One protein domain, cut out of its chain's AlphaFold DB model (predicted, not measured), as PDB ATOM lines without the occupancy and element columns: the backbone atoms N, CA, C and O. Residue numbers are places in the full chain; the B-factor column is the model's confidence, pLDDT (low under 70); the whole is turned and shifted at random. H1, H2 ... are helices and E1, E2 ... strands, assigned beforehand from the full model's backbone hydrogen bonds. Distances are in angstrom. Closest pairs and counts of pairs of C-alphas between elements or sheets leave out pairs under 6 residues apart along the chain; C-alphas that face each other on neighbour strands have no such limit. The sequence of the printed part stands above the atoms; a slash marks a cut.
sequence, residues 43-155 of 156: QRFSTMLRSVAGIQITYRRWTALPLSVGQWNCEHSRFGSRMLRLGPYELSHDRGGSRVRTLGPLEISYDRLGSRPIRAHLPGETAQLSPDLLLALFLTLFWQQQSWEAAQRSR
ATOM      1  N   GLN A  43     -19.126   4.398  -7.474       88.06
ATOM      2  CA  GLN A  43     -19.849   5.463  -8.147       88.06
ATOM      3  C   GLN A  43     -19.387   6.830  -7.628       88.06
ATOM      4  O   GLN A  43     -19.031   7.002  -6.460       88.06
ATOM      5  N   ARG A  44     -19.393   7.828  -8.514       83.06
ATOM      6  CA  ARG A  44     -18.963   9.185  -8.169       83.06
ATOM      7  C   ARG A  44     -19.875   9.740  -7.069       83.06
ATOM      8  O   ARG A  44     -21.088   9.766  -7.246       83.06
ATOM      9  N   PHE A  45     -19.278  10.183  -5.960       79.62
ATOM     10  CA  PHE A  45     -19.977  10.723  -4.781       79.62
ATOM     11  C   PHE A  45     -20.919   9.740  -4.064       79.62
ATOM     12  O   PHE A  45     -21.862  10.162  -3.403       79.62
ATOM     13  N   SER A  46     -20.669   8.433  -4.171       81.50
ATOM     14  CA  SER A  46     -21.493   7.399  -3.543       81.50
ATOM     15  C   SER A  46     -20.631   6.305  -2.908       81.50
ATOM     16  O   SER A  46     -19.492   6.073  -3.311       81.50
ATOM     17  N   THR A  47     -21.188   5.614  -1.913       81.00
ATOM     18  CA  THR A  47     -20.605   4.406  -1.303       81.00
ATOM     19  C   THR A  47     -20.960   3.134  -2.078       81.00
ATOM     20  O   THR A  47     -20.581   2.033  -1.680       81.00
ATOM     21  N   MET A  48     -21.696   3.253  -3.187       87.38
ATOM     22  CA  MET A  48     -22.057   2.121  -4.035       87.38
ATOM     23  C   MET A  48     -20.876   1.696  -4.904       87.38
ATOM     24  O   MET A  48     -20.287   2.513  -5.617       87.38
ATOM     25  N   LEU A  49     -20.567   0.400  -4.875       91.69
ATOM     26  CA  LEU A  49     -19.568  -0.198  -5.755       91.69
ATOM     27  C   LEU A  49     -20.049  -0.126  -7.199       91.69
ATOM     28  O   LEU A  49     -21.121  -0.621  -7.513       91.69
ATOM     29  N   ARG A  50     -19.248   0.446  -8.085       92.62
ATOM     30  CA  ARG A  50     -19.465   0.430  -9.530       92.62
ATOM     31  C   ARG A  50     -18.904  -0.836 -10.164       92.62
ATOM     32  O   ARG A  50     -19.544  -1.393 -11.050       92.62
ATOM     33  N   SER A  51     -17.710  -1.260  -9.755       94.06
ATOM     34  CA  SER A  51     -17.060  -2.436 -10.327       94.06
ATOM     35  C   SER A  51     -16.087  -3.099  -9.349       94.06
ATOM     36  O   SER A  51     -15.602  -2.461  -8.410       94.06
ATOM     37  N   VAL A  52     -15.813  -4.385  -9.569       94.56
ATOM     38  CA  VAL A  52     -14.795  -5.164  -8.847       94.56
ATOM     39  C   VAL A  52     -13.921  -5.873  -9.870       94.56
ATOM     40  O   VAL A  52     -14.438  -6.657 -10.658       94.56
ATOM     41  N   ALA A  53     -12.619  -5.581  -9.902       91.75
ATOM     42  CA  ALA A  53     -11.710  -6.077 -10.945       91.75
ATOM     43  C   ALA A  53     -12.258  -5.885 -12.379       91.75
ATOM     44  O   ALA A  53     -12.119  -6.752 -13.235       91.75
ATOM     45  N   GLY A  54     -12.934  -4.759 -12.634       91.00
ATOM     46  CA  GLY A  54     -13.567  -4.460 -13.923       91.00
ATOM     47  C   GLY A  54     -14.946  -5.099 -14.144       91.00
ATOM     48  O   GLY A  54     -15.672  -4.667 -15.043       91.00
ATOM     49  N   ILE A  55     -15.368  -6.049 -13.301       93.94
ATOM     50  CA  ILE A  55     -16.712  -6.642 -13.328       93.94
ATOM     51  C   ILE A  55     -17.719  -5.584 -12.882       93.94
ATOM     52  O   ILE A  55     -17.698  -5.140 -11.734       93.94
ATOM     53  N   GLN A  56     -18.593  -5.158 -13.795       95.50
ATOM     54  CA  GLN A  56     -19.552  -4.082 -13.542       95.50
ATOM     55  C   GLN A  56     -20.691  -4.536 -12.632       95.50
ATOM     56  O   GLN A  56     -21.233  -5.625 -12.803       95.50
ATOM     57  N   ILE A  57     -21.101  -3.661 -11.721       94.69
ATOM     58  CA  ILE A  57     -22.283  -3.849 -10.887       94.69
ATOM     59  C   ILE A  57     -23.351  -2.866 -11.349       94.69
ATOM     60  O   ILE A  57     -23.146  -1.649 -11.344       94.69
ATOM     61  N   THR A  58     -24.506  -3.394 -11.737       93.62
ATOM     62  CA  THR A  58     -25.676  -2.573 -12.049       93.62
ATOM     63  C   THR A  58     -26.618  -2.551 -10.859       93.62
ATOM     64  O   THR A  58     -26.712  -3.520 -10.109       93.62
ATOM     65  N   TYR A  59     -27.326  -1.441 -10.678       91.38
ATOM     66  CA  TYR A  59     -28.285  -1.257  -9.593       91.38
ATOM     67  C   TYR A  59     -29.648  -0.912 -10.165       91.38
ATOM     68  O   TYR A  59     -29.773  -0.385 -11.274       91.38
ATOM     69  N   ARG A  60     -30.691  -1.178  -9.382       87.62
ATOM     70  CA  ARG A  60     -32.033  -0.698  -9.700       87.62
ATOM     71  C   ARG A  60     -32.058   0.830  -9.675       87.62
ATOM     72  O   ARG A  60     -31.522   1.467  -8.780       87.62
ATOM     73  N   ARG A  61     -32.750   1.426 -10.647       79.31
ATOM     74  CA  ARG A  61     -32.753   2.880 -10.895       79.31
ATOM     75  C   ARG A  61     -33.106   3.746  -9.677       79.31
ATOM     76  O   ARG A  61     -32.619   4.864  -9.576       79.31
ATOM     77  N   TRP A  62     -33.955   3.246  -8.785       76.69
ATOM     78  CA  TRP A  62     -34.504   4.010  -7.658       76.69
ATOM     79  C   TRP A  62     -34.171   3.407  -6.295       76.69
ATOM     80  O   TRP A  62     -34.679   3.871  -5.278       76.69
ATOM     81  N   THR A  63     -33.351   2.357  -6.255       78.06
ATOM     82  CA  THR A  63     -32.972   1.708  -5.001       78.06
ATOM     83  C   THR A  63     -31.488   1.375  -5.006       78.06
ATOM     84  O   THR A  63     -30.906   1.077  -6.041       78.06
ATOM     85  N   ALA A  64     -30.872   1.349  -3.828       80.69
ATOM     86  CA  ALA A  64     -29.491   0.895  -3.650       80.69
ATOM     87  C   ALA A  64     -29.321  -0.630  -3.839       80.69
ATOM     88  O   ALA A  64     -28.342  -1.205  -3.370       80.69
ATOM     89  N   LEU A  65     -30.291  -1.305  -4.468       87.19
ATOM     90  CA  LEU A  65     -30.290  -2.754  -4.619       87.19
ATOM     91  C   LEU A  65     -29.545  -3.141  -5.898       87.19
ATOM     92  O   LEU A  65     -29.920  -2.663  -6.978       87.19
ATOM     93  N   PRO A  66     -28.522  -4.002  -5.801       90.56
ATOM     94  CA  PRO A  66     -27.827  -4.505  -6.976       90.56
ATOM     95  C   PRO A  66     -28.794  -5.321  -7.842       90.56
ATOM     96  O   PRO A  66     -29.644  -6.054  -7.347       90.56
ATOM     97  N   LEU A  67     -28.700  -5.167  -9.155       91.94
ATOM     98  CA  LEU A  67     -29.495  -5.904 -10.133       91.94
ATOM     99  C   LEU A  67     -28.652  -6.990 -10.802       91.94
ATOM    100  O   LEU A  67     -29.131  -8.108 -10.978       91.94
ATOM    101  N   SER A  68     -27.397  -6.677 -11.133       93.75
ATOM    102  CA  SER A  68     -26.451  -7.640 -11.692       93.75
ATOM    103  C   SER A  68     -25.003  -7.340 -11.307       93.75
ATOM    104  O   SER A  68     -24.657  -6.202 -10.989       93.75
ATOM    105  N   VAL A  69     -24.165  -8.374 -11.367       94.94
ATOM    106  CA  VAL A  69     -22.707  -8.331 -11.191       94.94
ATOM    107  C   VAL A  69     -22.082  -9.060 -12.376       94.94
ATOM    108  O   VAL A  69     -22.087 -10.287 -12.435       94.94
ATOM    109  N   GLY A  70     -21.591  -8.318 -13.363       93.56
ATOM    110  CA  GLY A  70     -21.152  -8.888 -14.634       93.56
ATOM    111  C   GLY A  70     -22.284  -9.671 -15.298       93.56
ATOM    112  O   GLY A  70     -23.300  -9.094 -15.674       93.56
ATOM    113  N   GLN A  71     -22.103 -10.987 -15.415       93.00
ATOM    114  CA  GLN A  71     -23.088 -11.918 -15.983       93.00
ATOM    115  C   GLN A  71     -24.070 -12.482 -14.941       93.00
ATOM    116  O   GLN A  71     -25.002 -13.203 -15.287       93.00
ATOM    117  N   TRP A  72     -23.863 -12.200 -13.654       95.38
ATOM    118  CA  TRP A  72     -24.695 -12.735 -12.583       95.38
ATOM    119  C   TRP A  72     -25.886 -11.837 -12.306       95.38
ATOM    120  O   TRP A  72     -25.731 -10.649 -12.030       95.38
ATOM    121  N   ASN A  73     -27.075 -12.426 -12.295       93.81
ATOM    122  CA  ASN A  73     -28.287 -11.739 -11.870       93.81
ATOM    123  C   ASN A  73     -28.418 -11.780 -10.344       93.81
ATOM    124  O   ASN A  73     -28.105 -12.789  -9.712       93.81
ATOM    125  N   CYS A  74     -28.897 -10.682  -9.759       92.75
ATOM    126  CA  CYS A  74     -29.184 -10.588  -8.333       92.75
ATOM    127  C   CYS A  74     -30.699 -10.646  -8.105       92.75
ATOM    128  O   CYS A  74     -31.438  -9.735  -8.494       92.75
ATOM    129  N   GLU A  75     -31.175 -11.690  -7.432       91.50
ATOM    130  CA  GLU A  75     -32.588 -11.816  -7.076       91.50
ATOM    131  C   GLU A  75     -32.819 -11.306  -5.657       91.50
ATOM    132  O   GLU A  75     -32.017 -11.535  -4.753       91.50
ATOM    133  N   HIS A  76     -33.927 -10.598  -5.461       88.62
ATOM    134  CA  HIS A  76     -34.288  -9.994  -4.184       88.62
ATOM    135  C   HIS A  76     -35.686 -10.435  -3.763       88.62
ATOM    136  O   HIS A  76     -36.530 -10.758  -4.600       88.62
ATOM    137  N   SER A  77     -35.940 -10.416  -2.457       87.12
ATOM    138  CA  SER A  77     -37.261 -10.696  -1.906       87.12
ATOM    139  C   SER A  77     -38.300  -9.708  -2.433       87.12
ATOM    140  O   SER A  77     -38.060  -8.505  -2.514       87.12
ATOM    141  N   ARG A  78     -39.498 -10.212  -2.745       75.94
ATOM    142  CA  ARG A  78     -40.601  -9.429  -3.324       75.94
ATOM    143  C   ARG A  78     -41.016  -8.221  -2.475       75.94
ATOM    144  O   ARG A  78     -41.473  -7.228  -3.027       75.94
ATOM    145  N   PHE A  79     -40.857  -8.312  -1.156       67.62
ATOM    146  CA  PHE A  79     -41.309  -7.299  -0.197       67.62
ATOM    147  C   PHE A  79     -40.170  -6.736   0.663       67.62
ATOM    148  O   PHE A  79     -40.422  -6.149   1.712       67.62
ATOM    149  N   GLY A  80     -38.909  -6.912   0.254       67.56
ATOM    150  CA  GLY A  80     -37.780  -6.436   1.046       67.56
ATOM    151  C   GLY A  80     -36.490  -6.255   0.258       67.56
ATOM    152  O   GLY A  80     -36.329  -6.745  -0.852       67.56
ATOM    153  N   SER A  81     -35.527  -5.584   0.881       74.94
ATOM    154  CA  SER A  81     -34.170  -5.361   0.364       74.94
ATOM    155  C   SER A  81     -33.246  -6.583   0.487       74.94
ATOM    156  O   SER A  81     -32.035  -6.458   0.329       74.94
ATOM    157  N   ARG A  82     -33.792  -7.765   0.795       84.50
ATOM    158  CA  ARG A  82     -33.020  -8.988   1.059       84.50
ATOM    159  C   ARG A  82     -32.635  -9.655  -0.252       84.50
ATOM    160  O   ARG A  82     -33.521  -9.951  -1.053       84.50
ATOM    161  N   MET A  83     -31.350  -9.914  -0.449       89.44
ATOM    162  CA  MET A  83     -30.837 -10.615  -1.625       89.44
ATOM    163  C   MET A  83     -31.011 -12.119  -1.456       89.44
ATOM    164  O   MET A  83     -30.386 -12.697  -0.585       89.44
ATOM    165  N   LEU A  84     -31.831 -12.756  -2.285       91.12
ATOM    166  CA  LEU A  84     -32.089 -14.198  -2.239       91.12
ATOM    167  C   LEU A  84     -31.105 -15.002  -3.090       91.12
ATOM    168  O   LEU A  84     -30.876 -16.176  -2.816       91.12
ATOM    169  N   ARG A  85     -30.527 -14.385  -4.124       93.19
ATOM    170  CA  ARG A  85     -29.624 -15.063  -5.053       93.19
ATOM    171  C   ARG A  85     -28.616 -14.097  -5.649       93.19
ATOM    172  O   ARG A  85     -28.974 -12.970  -5.991       93.19
ATOM    173  N   LEU A  86     -27.392 -14.576  -5.829       94.06
ATOM    174  CA  LEU A  86     -26.309 -13.900  -6.526       94.06
ATOM    175  C   LEU A  86     -25.734 -14.849  -7.583       94.06
ATOM    176  O   LEU A  86     -24.919 -15.720  -7.281       94.06
ATOM    177  N   GLY A  87     -26.188 -14.702  -8.828       92.44
ATOM    178  CA  GLY A  87     -25.790 -15.574  -9.932       92.44
ATOM    179  C   GLY A  87     -26.121 -17.045  -9.646       92.44
ATOM    180  O   GLY A  87     -27.292 -17.368  -9.432       92.44
ATOM    181  N   PRO A  88     -25.131 -17.957  -9.644       92.69
ATOM    182  CA  PRO A  88     -25.364 -19.367  -9.338       92.69
ATOM    183  C   PRO A  88     -25.547 -19.648  -7.836       92.69
ATOM    184  O   PRO A  88     -25.897 -20.769  -7.478       92.69
ATOM    185  N   TYR A  89     -25.315 -18.669  -6.958       93.94
ATOM    186  CA  TYR A  89     -25.300 -18.872  -5.511       93.94
ATOM    187  C   TYR A  89     -26.614 -18.422  -4.870       93.94
ATOM    188  O   TYR A  89     -26.997 -17.256  -4.965       93.94
ATOM    189  N   GLU A  90     -27.297 -19.339  -4.190       93.50
ATOM    190  CA  GLU A  90     -28.489 -19.034  -3.393       93.50
ATOM    191  C   GLU A  90     -28.107 -18.558  -1.990       93.50
ATOM    192  O   GLU A  90     -27.160 -19.063  -1.391       93.50
ATOM    193  N   LEU A  91     -28.836 -17.579  -1.456       92.94
ATOM    194  CA  LEU A  91     -28.579 -17.003  -0.142       92.94
ATOM    195  C   LEU A  91     -29.702 -17.380   0.825       92.94
ATOM    196  O   LEU A  91     -30.846 -16.947   0.664       92.94
ATOM    197  N   SER A  92     -29.368 -18.110   1.891       90.81
ATOM    198  CA  SER A  92     -30.308 -18.327   2.999       90.81
ATOM    199  C   SER A  92     -30.031 -17.365   4.139       90.81
ATOM    200  O   SER A  92     -28.880 -17.075   4.465       90.81
ATOM    201  N   HIS A  93     -31.098 -16.886   4.772       88.62
ATOM    202  CA  HIS A  93     -31.008 -15.950   5.888       88.62
ATOM    203  C   HIS A  93     -31.371 -16.624   7.208       88.62
ATOM    204  O   HIS A  93     -32.033 -17.661   7.238       88.62
ATOM    205  N   ASP A  94     -30.959 -16.012   8.314       85.19
ATOM    206  CA  ASP A  94     -31.442 -16.398   9.635       85.19
ATOM    207  C   ASP A  94     -32.954 -16.147   9.809       85.19
ATOM    208  O   ASP A  94     -33.592 -15.468   9.006       85.19
ATOM    209  N   ARG A  95     -33.552 -16.678  10.887       71.75
ATOM    210  CA  ARG A  95     -34.989 -16.488  11.186       71.75
ATOM    211  C   ARG A  95     -35.394 -15.012  11.321       71.75
ATOM    212  O   ARG A  95     -36.551 -14.686  11.081       71.75
ATOM    213  N   GLY A  96     -34.459 -14.125  11.675       67.06
ATOM    214  CA  GLY A  96     -34.675 -12.672  11.699       67.06
ATOM    215  C   GLY A  96     -34.589 -12.009  10.317       67.06
ATOM    216  O   GLY A  96     -34.889 -10.823  10.175       67.06
ATOM    217  N   GLY A  97     -34.166 -12.756   9.295       69.25
ATOM    218  CA  GLY A  97     -34.040 -12.340   7.904       69.25
ATOM    219  C   GLY A  97     -33.054 -11.197   7.677       69.25
ATOM    220  O   GLY A  97     -33.131 -10.519   6.658       69.25
ATOM    221  N   SER A  98     -32.172 -10.932   8.636       73.12
ATOM    222  CA  SER A  98     -31.273  -9.772   8.596       73.12
ATOM    223  C   SER A  98     -29.836 -10.164   8.271       73.12
ATOM    224  O   SER A  98     -29.015  -9.288   8.008       73.12
ATOM    225  N   ARG A  99     -29.524 -11.464   8.333       86.00
ATOM    226  CA  ARG A  99     -28.169 -12.002   8.194       86.00
ATOM    227  C   ARG A  99     -28.163 -13.161   7.229       86.00
ATOM    228  O   ARG A  99     -28.959 -14.084   7.389       86.00
ATOM    229  N   VAL A 100     -27.224 -13.144   6.297       90.25
ATOM    230  CA  VAL A 100     -26.973 -14.263   5.397       90.25
ATOM    231  C   VAL A 100     -26.226 -15.347   6.167       90.25
ATOM    232  O   VAL A 100     -25.169 -15.100   6.747       90.25
ATOM    233  N   ARG A 101     -26.808 -16.542   6.219       91.00
ATOM    234  CA  ARG A 101     -26.261 -17.734   6.878       91.00
ATOM    235  C   ARG A 101     -25.617 -18.688   5.896       91.00
ATOM    236  O   ARG A 101     -24.657 -19.345   6.276       91.00
ATOM    237  N   THR A 102     -26.113 -18.754   4.669       92.19
ATOM    238  CA  THR A 102     -25.501 -19.570   3.621       92.19
ATOM    239  C   THR A 102     -25.417 -18.791   2.320       92.19
ATOM    240  O   THR A 102     -26.247 -17.920   2.062       92.19
ATOM    241  N   LEU A 103     -24.392 -19.093   1.529       92.44
ATOM    242  CA  LEU A 103     -24.145 -18.537   0.205       92.44
ATOM    243  C   LEU A 103     -23.707 -19.677  -0.718       92.44
ATOM    244  O   LEU A 103     -22.538 -20.064  -0.736       92.44
ATOM    245  N   GLY A 104     -24.653 -20.228  -1.474       90.69
ATOM    246  CA  GLY A 104     -24.454 -21.449  -2.244       90.69
ATOM    247  C   GLY A 104     -23.898 -22.558  -1.341       90.69
ATOM    248  O   GLY A 104     -24.553 -22.907  -0.360       90.69
ATOM    249  N   PRO A 105     -22.693 -23.088  -1.620       91.00
ATOM    250  CA  PRO A 105     -22.080 -24.113  -0.782       91.00
ATOM    251  C   PRO A 105     -21.485 -23.567   0.527       91.00
ATOM    252  O   PRO A 105     -21.122 -24.356   1.386       91.00
ATOM    253  N   LEU A 106     -21.330 -22.250   0.694       91.56
ATOM    254  CA  LEU A 106     -20.692 -21.669   1.876       91.56
ATOM    255  C   LEU A 106     -21.669 -21.521   3.041       91.56
ATOM    256  O   LEU A 106     -22.764 -20.987   2.879       91.56
ATOM    257  N   GLU A 107     -21.216 -21.863   4.243       92.75
ATOM    258  CA  GLU A 107     -21.916 -21.595   5.498       92.75
ATOM    259  C   GLU A 107     -21.205 -20.500   6.294       92.75
ATOM    260  O   GLU A 107     -20.015 -20.589   6.577       92.75
ATOM    261  N   ILE A 108     -21.926 -19.453   6.691       92.75
ATOM    262  CA  ILE A 108     -21.381 -18.296   7.404       92.75
ATOM    263  C   ILE A 108     -21.709 -18.401   8.896       92.75
ATOM    264  O   ILE A 108     -22.864 -18.339   9.340       92.75
ATOM    265  N   SER A 109     -20.650 -18.490   9.692       91.56
ATOM    266  CA  SER A 109     -20.689 -18.458  11.148       91.56
ATOM    267  C   SER A 109     -20.460 -17.045  11.667       91.56
ATOM    268  O   SER A 109     -19.626 -16.299  11.154       91.56
ATOM    269  N   TYR A 110     -21.188 -16.692  12.722       89.88
ATOM    270  CA  TYR A 110     -21.161 -15.371  13.345       89.88
ATOM    271  C   TYR A 110     -20.617 -15.453  14.771       89.88
ATOM    272  O   TYR A 110     -20.620 -16.522  15.383       89.88
ATOM    273  N   ASP A 111     -20.159 -14.318  15.295       87.31
ATOM    274  CA  ASP A 111     -19.790 -14.170  16.700       87.31
ATOM    275  C   ASP A 111     -20.974 -14.465  17.642       87.31
ATOM    276  O   ASP A 111     -22.130 -14.579  17.229       87.31
ATOM    277  N   ARG A 112     -20.698 -14.585  18.949       81.50
ATOM    278  CA  ARG A 112     -21.735 -14.900  19.951       81.50
ATOM    279  C   ARG A 112     -22.868 -13.873  19.997       81.50
ATOM    280  O   ARG A 112     -23.992 -14.234  20.321       81.50
ATOM    281  N   LEU A 113     -22.579 -12.613  19.669       77.94
ATOM    282  CA  LEU A 113     -23.579 -11.543  19.601       77.94
ATOM    283  C   LEU A 113     -24.354 -11.553  18.267       77.94
ATOM    284  O   LEU A 113     -25.291 -10.775  18.073       77.94
ATOM    285  N   GLY A 114     -23.970 -12.427  17.331       73.69
ATOM    286  CA  GLY A 114     -24.498 -12.524  15.973       73.69
ATOM    287  C   GLY A 114     -24.217 -11.288  15.116       73.69
ATOM    288  O   GLY A 114     -24.744 -11.156  14.017       73.69
ATOM    289  N   SER A 115     -23.428 -10.352  15.625       75.00
ATOM    290  CA  SER A 115     -23.209  -9.038  15.050       75.00
ATOM    291  C   SER A 115     -22.203  -9.058  13.915       75.00
ATOM    292  O   SER A 115     -22.239  -8.169  13.081       75.00
ATOM    293  N   ARG A 116     -21.296 -10.038  13.863       83.94
ATOM    294  CA  ARG A 116     -20.238 -10.073  12.847       83.94
ATOM    295  C   ARG A 116     -20.003 -11.491  12.357       83.94
ATOM    296  O   ARG A 116     -19.943 -12.396  13.190       83.94
ATOM    297  N   PRO A 117     -19.861 -11.702  11.040       89.50
ATOM    298  CA  PRO A 117     -19.421 -12.988  10.537       89.50
ATOM    299  C   PRO A 117     -17.954 -13.184  10.925       89.50
ATOM    300  O   PRO A 117     -17.158 -12.261  10.823       89.50
ATOM    301  N   ILE A 118     -17.604 -14.362  11.428       90.81
ATOM    302  CA  ILE A 118     -16.249 -14.685  11.911       90.81
ATOM    303  C   ILE A 118     -15.579 -15.766  11.067       90.81
ATOM    304  O   ILE A 118     -14.355 -15.880  11.047       90.81
ATOM    305  N   ARG A 119     -16.377 -16.583  10.377       90.44
ATOM    306  CA  ARG A 119     -15.887 -17.712   9.594       90.44
ATOM    307  C   ARG A 119     -16.878 -18.051   8.494       90.44
ATOM    308  O   ARG A 119     -18.084 -17.978   8.721       90.44
ATOM    309  N   ALA A 120     -16.366 -18.447   7.341       91.69
ATOM    310  CA  ALA A 120     -17.133 -19.147   6.325       91.69
ATOM    311  C   ALA A 120     -16.616 -20.589   6.221       91.69
ATOM    312  O   ALA A 120     -15.415 -20.820   6.302       91.69
ATOM    313  N   HIS A 121     -17.503 -21.562   6.078       91.75
ATOM    314  CA  HIS A 121     -17.157 -22.964   5.918       91.75
ATOM    315  C   HIS A 121     -17.578 -23.421   4.527       91.75
ATOM    316  O   HIS A 121     -18.722 -23.221   4.129       91.75
ATOM    317  N   LEU A 122     -16.648 -24.014   3.785       89.94
ATOM    318  CA  LEU A 122     -16.908 -24.637   2.494       89.94
ATOM    319  C   LEU A 122     -16.857 -26.161   2.682       89.94
ATOM    320  O   LEU A 122     -15.772 -26.680   2.959       89.94
ATOM    321  N   PRO A 123     -17.973 -26.894   2.558       83.25
ATOM    322  CA  PRO A 123     -17.981 -28.340   2.705       83.25
ATOM    323  C   PRO A 123     -17.188 -28.997   1.564       83.25
ATOM    324  O   PRO A 123     -17.297 -28.605   0.403       83.25
ATOM    325  N   GLY A 124     -16.364 -29.989   1.915       76.81
ATOM    326  CA  GLY A 124     -15.460 -30.697   1.001       76.81
ATOM    327  C   GLY A 124     -13.994 -30.627   1.443       76.81
ATOM    328  O   GLY A 124     -13.485 -29.558   1.796       76.81
ATOM    329  N   GLU A 125     -13.315 -31.777   1.440       58.09
ATOM    330  CA  GLU A 125     -11.921 -31.927   1.904       58.09
ATOM    331  C   GLU A 125     -10.894 -31.282   0.959       58.09
ATOM    332  O   GLU A 125      -9.857 -30.807   1.410       58.09
ATOM    333  N   THR A 126     -11.202 -31.185  -0.338       59.16
ATOM    334  CA  THR A 126     -10.342 -30.584  -1.380       59.16
ATOM    335  C   THR A 126     -10.871 -29.251  -1.913       59.16
ATOM    336  O   THR A 126     -10.339 -28.703  -2.879       59.16
ATOM    337  N   ALA A 127     -11.936 -28.723  -1.309       68.56
ATOM    338  CA  ALA A 127     -12.610 -27.535  -1.803       68.56
ATOM    339  C   ALA A 127     -11.736 -26.291  -1.578       68.56
ATOM    340  O   ALA A 127     -11.480 -25.908  -0.439       68.56
ATOM    341  N   GLN A 128     -11.286 -25.663  -2.666       78.69
ATOM    342  CA  GLN A 128     -10.608 -24.368  -2.642       78.69
ATOM    343  C   GLN A 128     -11.621 -23.241  -2.841       78.69
ATOM    344  O   GLN A 128     -12.594 -23.381  -3.587       78.69
ATOM    345  N   LEU A 129     -11.374 -22.103  -2.193       85.81
ATOM    346  CA  LEU A 129     -12.168 -20.904  -2.412       85.81
ATOM    347  C   LEU A 129     -11.921 -20.389  -3.835       85.81
ATOM    348  O   LEU A 129     -10.881 -19.794  -4.118       85.81
ATOM    349  N   SER A 130     -12.874 -20.637  -4.735       90.94
ATOM    350  CA  SER A 130     -12.788 -20.135  -6.103       90.94
ATOM    351  C   SER A 130     -12.873 -18.603  -6.126       90.94
ATOM    352  O   SER A 130     -13.501 -18.010  -5.243       90.94
ATOM    353  N   PRO A 131     -12.294 -17.943  -7.145       91.31
ATOM    354  CA  PRO A 131     -12.482 -16.513  -7.374       91.31
ATOM    355  C   PRO A 131     -13.956 -16.088  -7.328       91.31
ATOM    356  O   PRO A 131     -14.315 -15.123  -6.658       91.31
ATOM    357  N   ASP A 132     -14.831 -16.855  -7.966       92.19
ATOM    358  CA  ASP A 132     -16.251 -16.528  -8.020       92.19
ATOM    359  C   ASP A 132     -16.918 -16.595  -6.640       92.19
ATOM    360  O   ASP A 132     -17.667 -15.691  -6.261       92.19
ATOM    361  N   LEU A 133     -16.592 -17.616  -5.841       91.88
ATOM    362  CA  LEU A 133     -17.076 -17.725  -4.464       91.88
ATOM    363  C   LEU A 133     -16.493 -16.633  -3.565       91.88
ATOM    364  O   LEU A 133     -17.207 -16.104  -2.717       91.88
ATOM    365  N   LEU A 134     -15.224 -16.264  -3.755       93.44
ATOM    366  CA  LEU A 134     -14.594 -15.148  -3.051       93.44
ATOM    367  C   LEU A 134     -15.311 -13.827  -3.363       93.44
ATOM    368  O   LEU A 134     -15.629 -13.075  -2.441       93.44
ATOM    369  N   LEU A 135     -15.591 -13.559  -4.643       94.25
ATOM    370  CA  LEU A 135     -16.326 -12.375  -5.082       94.25
ATOM    371  C   LEU A 135     -17.733 -12.357  -4.486       94.25
ATOM    372  O   LEU A 135     -18.147 -11.353  -3.905       94.25
ATOM    373  N   ALA A 136     -18.454 -13.472  -4.604       94.62
ATOM    374  CA  ALA A 136     -19.805 -13.602  -4.084       94.62
ATOM    375  C   ALA A 136     -19.842 -13.399  -2.562       94.62
ATOM    376  O   ALA A 136     -20.695 -12.663  -2.059       94.62
ATOM    377  N   LEU A 137     -18.890 -13.988  -1.831       94.50
ATOM    378  CA  LEU A 137     -18.771 -13.846  -0.382       94.50
ATOM    379  C   LEU A 137     -18.471 -12.399   0.006       94.50
ATOM    380  O   LEU A 137     -19.163 -11.840   0.854       94.50
ATOM    381  N   PHE A 138     -17.492 -11.771  -0.646       94.94
ATOM    382  CA  PHE A 138     -17.162 -10.370  -0.406       94.94
ATOM    383  C   PHE A 138     -18.369  -9.452  -0.630       94.94
ATOM    384  O   PHE A 138     -18.716  -8.681   0.263       94.94
ATOM    385  N   LEU A 139     -19.037  -9.554  -1.785       94.44
ATOM    386  CA  LEU A 139     -20.186  -8.709  -2.124       94.44
ATOM    387  C   LEU A 139     -21.352  -8.907  -1.152       94.44
ATOM    388  O   LEU A 139     -21.952  -7.931  -0.702       94.44
ATOM    389  N   THR A 140     -21.622 -10.154  -0.768       92.75
ATOM    390  CA  THR A 140     -22.650 -10.494   0.224       92.75
ATOM    391  C   THR A 140     -22.378  -9.810   1.563       92.75
ATOM    392  O   THR A 140     -23.250  -9.125   2.102       92.75
ATOM    393  N   LEU A 141     -21.154  -9.938   2.090       91.69
ATOM    394  CA  LEU A 141     -20.765  -9.311   3.355       91.69
ATOM    395  C   LEU A 141     -20.779  -7.780   3.265       91.69
ATOM    396  O   LEU A 141     -21.243  -7.104   4.185       91.69
ATOM    397  N   PHE A 142     -20.304  -7.236   2.147       90.88
ATOM    398  CA  PHE A 142     -20.257  -5.802   1.890       90.88
ATOM    399  C   PHE A 142     -21.656  -5.173   1.850       90.88
ATOM    400  O   PHE A 142     -21.908  -4.176   2.529       90.88
ATOM    401  N   TRP A 143     -22.596  -5.759   1.104       88.75
ATOM    402  CA  TRP A 143     -23.965  -5.244   1.036       88.75
ATOM    403  C   TRP A 143     -24.737  -5.456   2.334       88.75
ATOM    404  O   TRP A 143     -25.508  -4.577   2.724       88.75
ATOM    405  N   GLN A 144     -24.498  -6.560   3.048       86.88
ATOM    406  CA  GLN A 144     -25.069  -6.748   4.381       86.88
ATOM    407  C   GLN A 144     -24.622  -5.626   5.329       86.88
ATOM    408  O   GLN A 144     -25.469  -5.018   5.986       86.88
ATOM    409  N   GLN A 145     -23.329  -5.285   5.337       84.38
ATOM    410  CA  GLN A 145     -22.797  -4.179   6.137       84.38
ATOM    411  C   GLN A 145     -23.453  -2.839   5.766       84.38
ATOM    412  O   GLN A 145     -23.932  -2.135   6.655       84.38
ATOM    413  N   GLN A 146     -23.561  -2.508   4.473       82.69
ATOM    414  CA  GLN A 146     -24.237  -1.275   4.044       82.69
ATOM    415  C   GLN A 146     -25.707  -1.232   4.473       82.69
ATOM    416  O   GLN A 146     -26.197  -0.189   4.905       82.69
ATOM    417  N   SER A 147     -26.417  -2.359   4.379       80.25
ATOM    418  CA  SER A 147     -27.822  -2.435   4.785       80.25
ATOM    419  C   SER A 147     -28.003  -2.165   6.281       80.25
ATOM    420  O   SER A 147     -28.949  -1.484   6.680       80.25
ATOM    421  N   TRP A 148     -27.071  -2.639   7.111       77.62
ATOM    422  CA  TRP A 148     -27.076  -2.390   8.547       77.62
ATOM    423  C   TRP A 148     -26.741  -0.949   8.891       77.62
ATOM    424  O   TRP A 148     -27.441  -0.351   9.705       77.62
ATOM    425  N   GLU A 149     -25.725  -0.366   8.259       78.06
ATOM    426  CA  GLU A 149     -25.374   1.041   8.464       78.06
ATOM    427  C   GLU A 149     -26.526   1.969   8.061       78.06
ATOM    428  O   GLU A 149     -26.858   2.903   8.793       78.06
ATOM    429  N   ALA A 150     -27.194   1.680   6.940       76.44
ATOM    430  CA  ALA A 150     -28.376   2.418   6.505       76.44
ATOM    431  C   ALA A 150     -29.539   2.289   7.504       76.44
ATOM    432  O   ALA A 150     -30.182   3.287   7.828       76.44
ATOM    433  N   ALA A 151     -29.783   1.085   8.034       74.50
ATOM    434  CA  ALA A 151     -30.825   0.843   9.034       74.50
ATOM    435  C   ALA A 151     -30.519   1.478  10.403       74.50
ATOM    436  O   ALA A 151     -31.442   1.809  11.144       74.50
ATOM    437  N   GLN A 152     -29.244   1.642  10.764       72.38
ATOM    438  CA  GLN A 152     -28.859   2.359  11.980       72.38
ATOM    439  C   GLN A 152     -29.028   3.870  11.821       72.38
ATOM    440  O   GLN A 152     -29.565   4.505  12.722       72.38
ATOM    441  N   ARG A 153     -28.647   4.434  10.667       68.69
ATOM    442  CA  ARG A 153     -28.818   5.869  10.378       68.69
ATOM    443  C   ARG A 153     -30.278   6.308  10.308       68.69
ATOM    444  O   ARG A 153     -30.567   7.452  10.611       68.69
ATOM    445  N   SER A 154     -31.197   5.433   9.900       69.31
ATOM    446  CA  SER A 154     -32.629   5.764   9.880       69.31
ATOM    447  C   SER A 154     -33.299   5.704  11.257       69.31
ATOM    448  O   SER A 154     -34.450   6.112  11.389       69.31
ATOM    449  N   ARG A 155     -32.608   5.164  12.269       59.16
ATOM    450  CA  ARG A 155     -33.097   5.037  13.651       59.16
ATOM    451  C   ARG A 155     -32.543   6.105  14.600       59.16
ATOM    452  O   ARG A 155     -32.984   6.140  15.747       59.16
TER     453      ARG A 155
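What this domain is: This is residues 43 to 155 of the 156 residues of an uncharacterized protein of Streptomyces sp. SAI-083 (UniProt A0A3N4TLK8). A single sheet of nine short strands curls like part of a barrel round one long helix, H1, which fills the hollow of this open trough. The strands zigzag from E1 to E9, and the last residues, 149 to 155, of which 149 to 153 belong to H1, stick out. The printed part has 113 residues, with E1 to E9 followed by H1 along the chain; the sheet order is E1 - E2 - E3 - E4 - E5 - E6 - E7 - E8 - E9, all antiparallel, and the class is mixed, helices and strands. The whole is compact, with a radius of gyration of the C-alphas of 14.2 A and spans of 43 by 34 by 26 A.

How they stand to each other: The sheet holds E1, residues 49 to 52, E2, 55 to 59, E3, 66 to 69, E4, 72 to 76, E5, 83 to 86, E6, 89 to 93, E7, 100 to 103, E8, 106 to 110, and E9, 117 to 121. It is a meander, each strand the antiparallel neighbour of the one before, with E1 and E9 as edge strands. From edge to edge the way across the strongly twisted sheet turns by 165 degrees. The hairpin E5 and E6 has its directions at 159 degrees, with N 86 and O 89 2.8 A apart, within hydrogen-bond range. In the hairpin E1 and E2, at 156 degrees, N 57 and O 50 are 2.8 A apart; in the hairpin E8 and E9, at 151 degrees, N 121 and O 107 are 2.7 A apart. Pairing is staggered: E6 pairs with E5 over residues 89 to 90 and with E7 over residues 91 to 93. H1, residues 131 to 153, is on the sheet, which curls round it; the two form two layers, a helix on one face of a sheet. The closest C-alphas of E5 and H1, those of Leu 86 and Ala 136, are 7.0 A apart; those of E7 and H1, Leu 103 and Leu 137, are 7.2 A apart. E1 and H1 are near each other, with 5 pairs of C-alphas within 10 A. E1 and E9 are apart. Each O i to N i+4 pair inside H1 is within hydrogen-bond range.

Where its parts are: E1 begins at C-alpha 49, (-19.568, -0.198, -5.755). E2, E4, E6 and E8 measure 13.3, 13.0, 13.1 and 13.1 A from first to last C-alpha, and E9 11.2 A; E1, E3, E5 and E7, four residues each, are shorter. H1 runs 32.9 A from C-alpha 131, (-12.482, -16.513, -7.374), to C-alpha 153, (-28.818, 5.869, 10.378).

The domain as a whole: The two C-alphas farthest apart, those of Thr 126 and Arg 155, are 44.9 A apart. The printed part has no cut, and no link is long. Mean pLDDT of the printed part is 85.9; residues 79 to 80, 96 to 97, 125 to 127 and 153 to 155 are under 70.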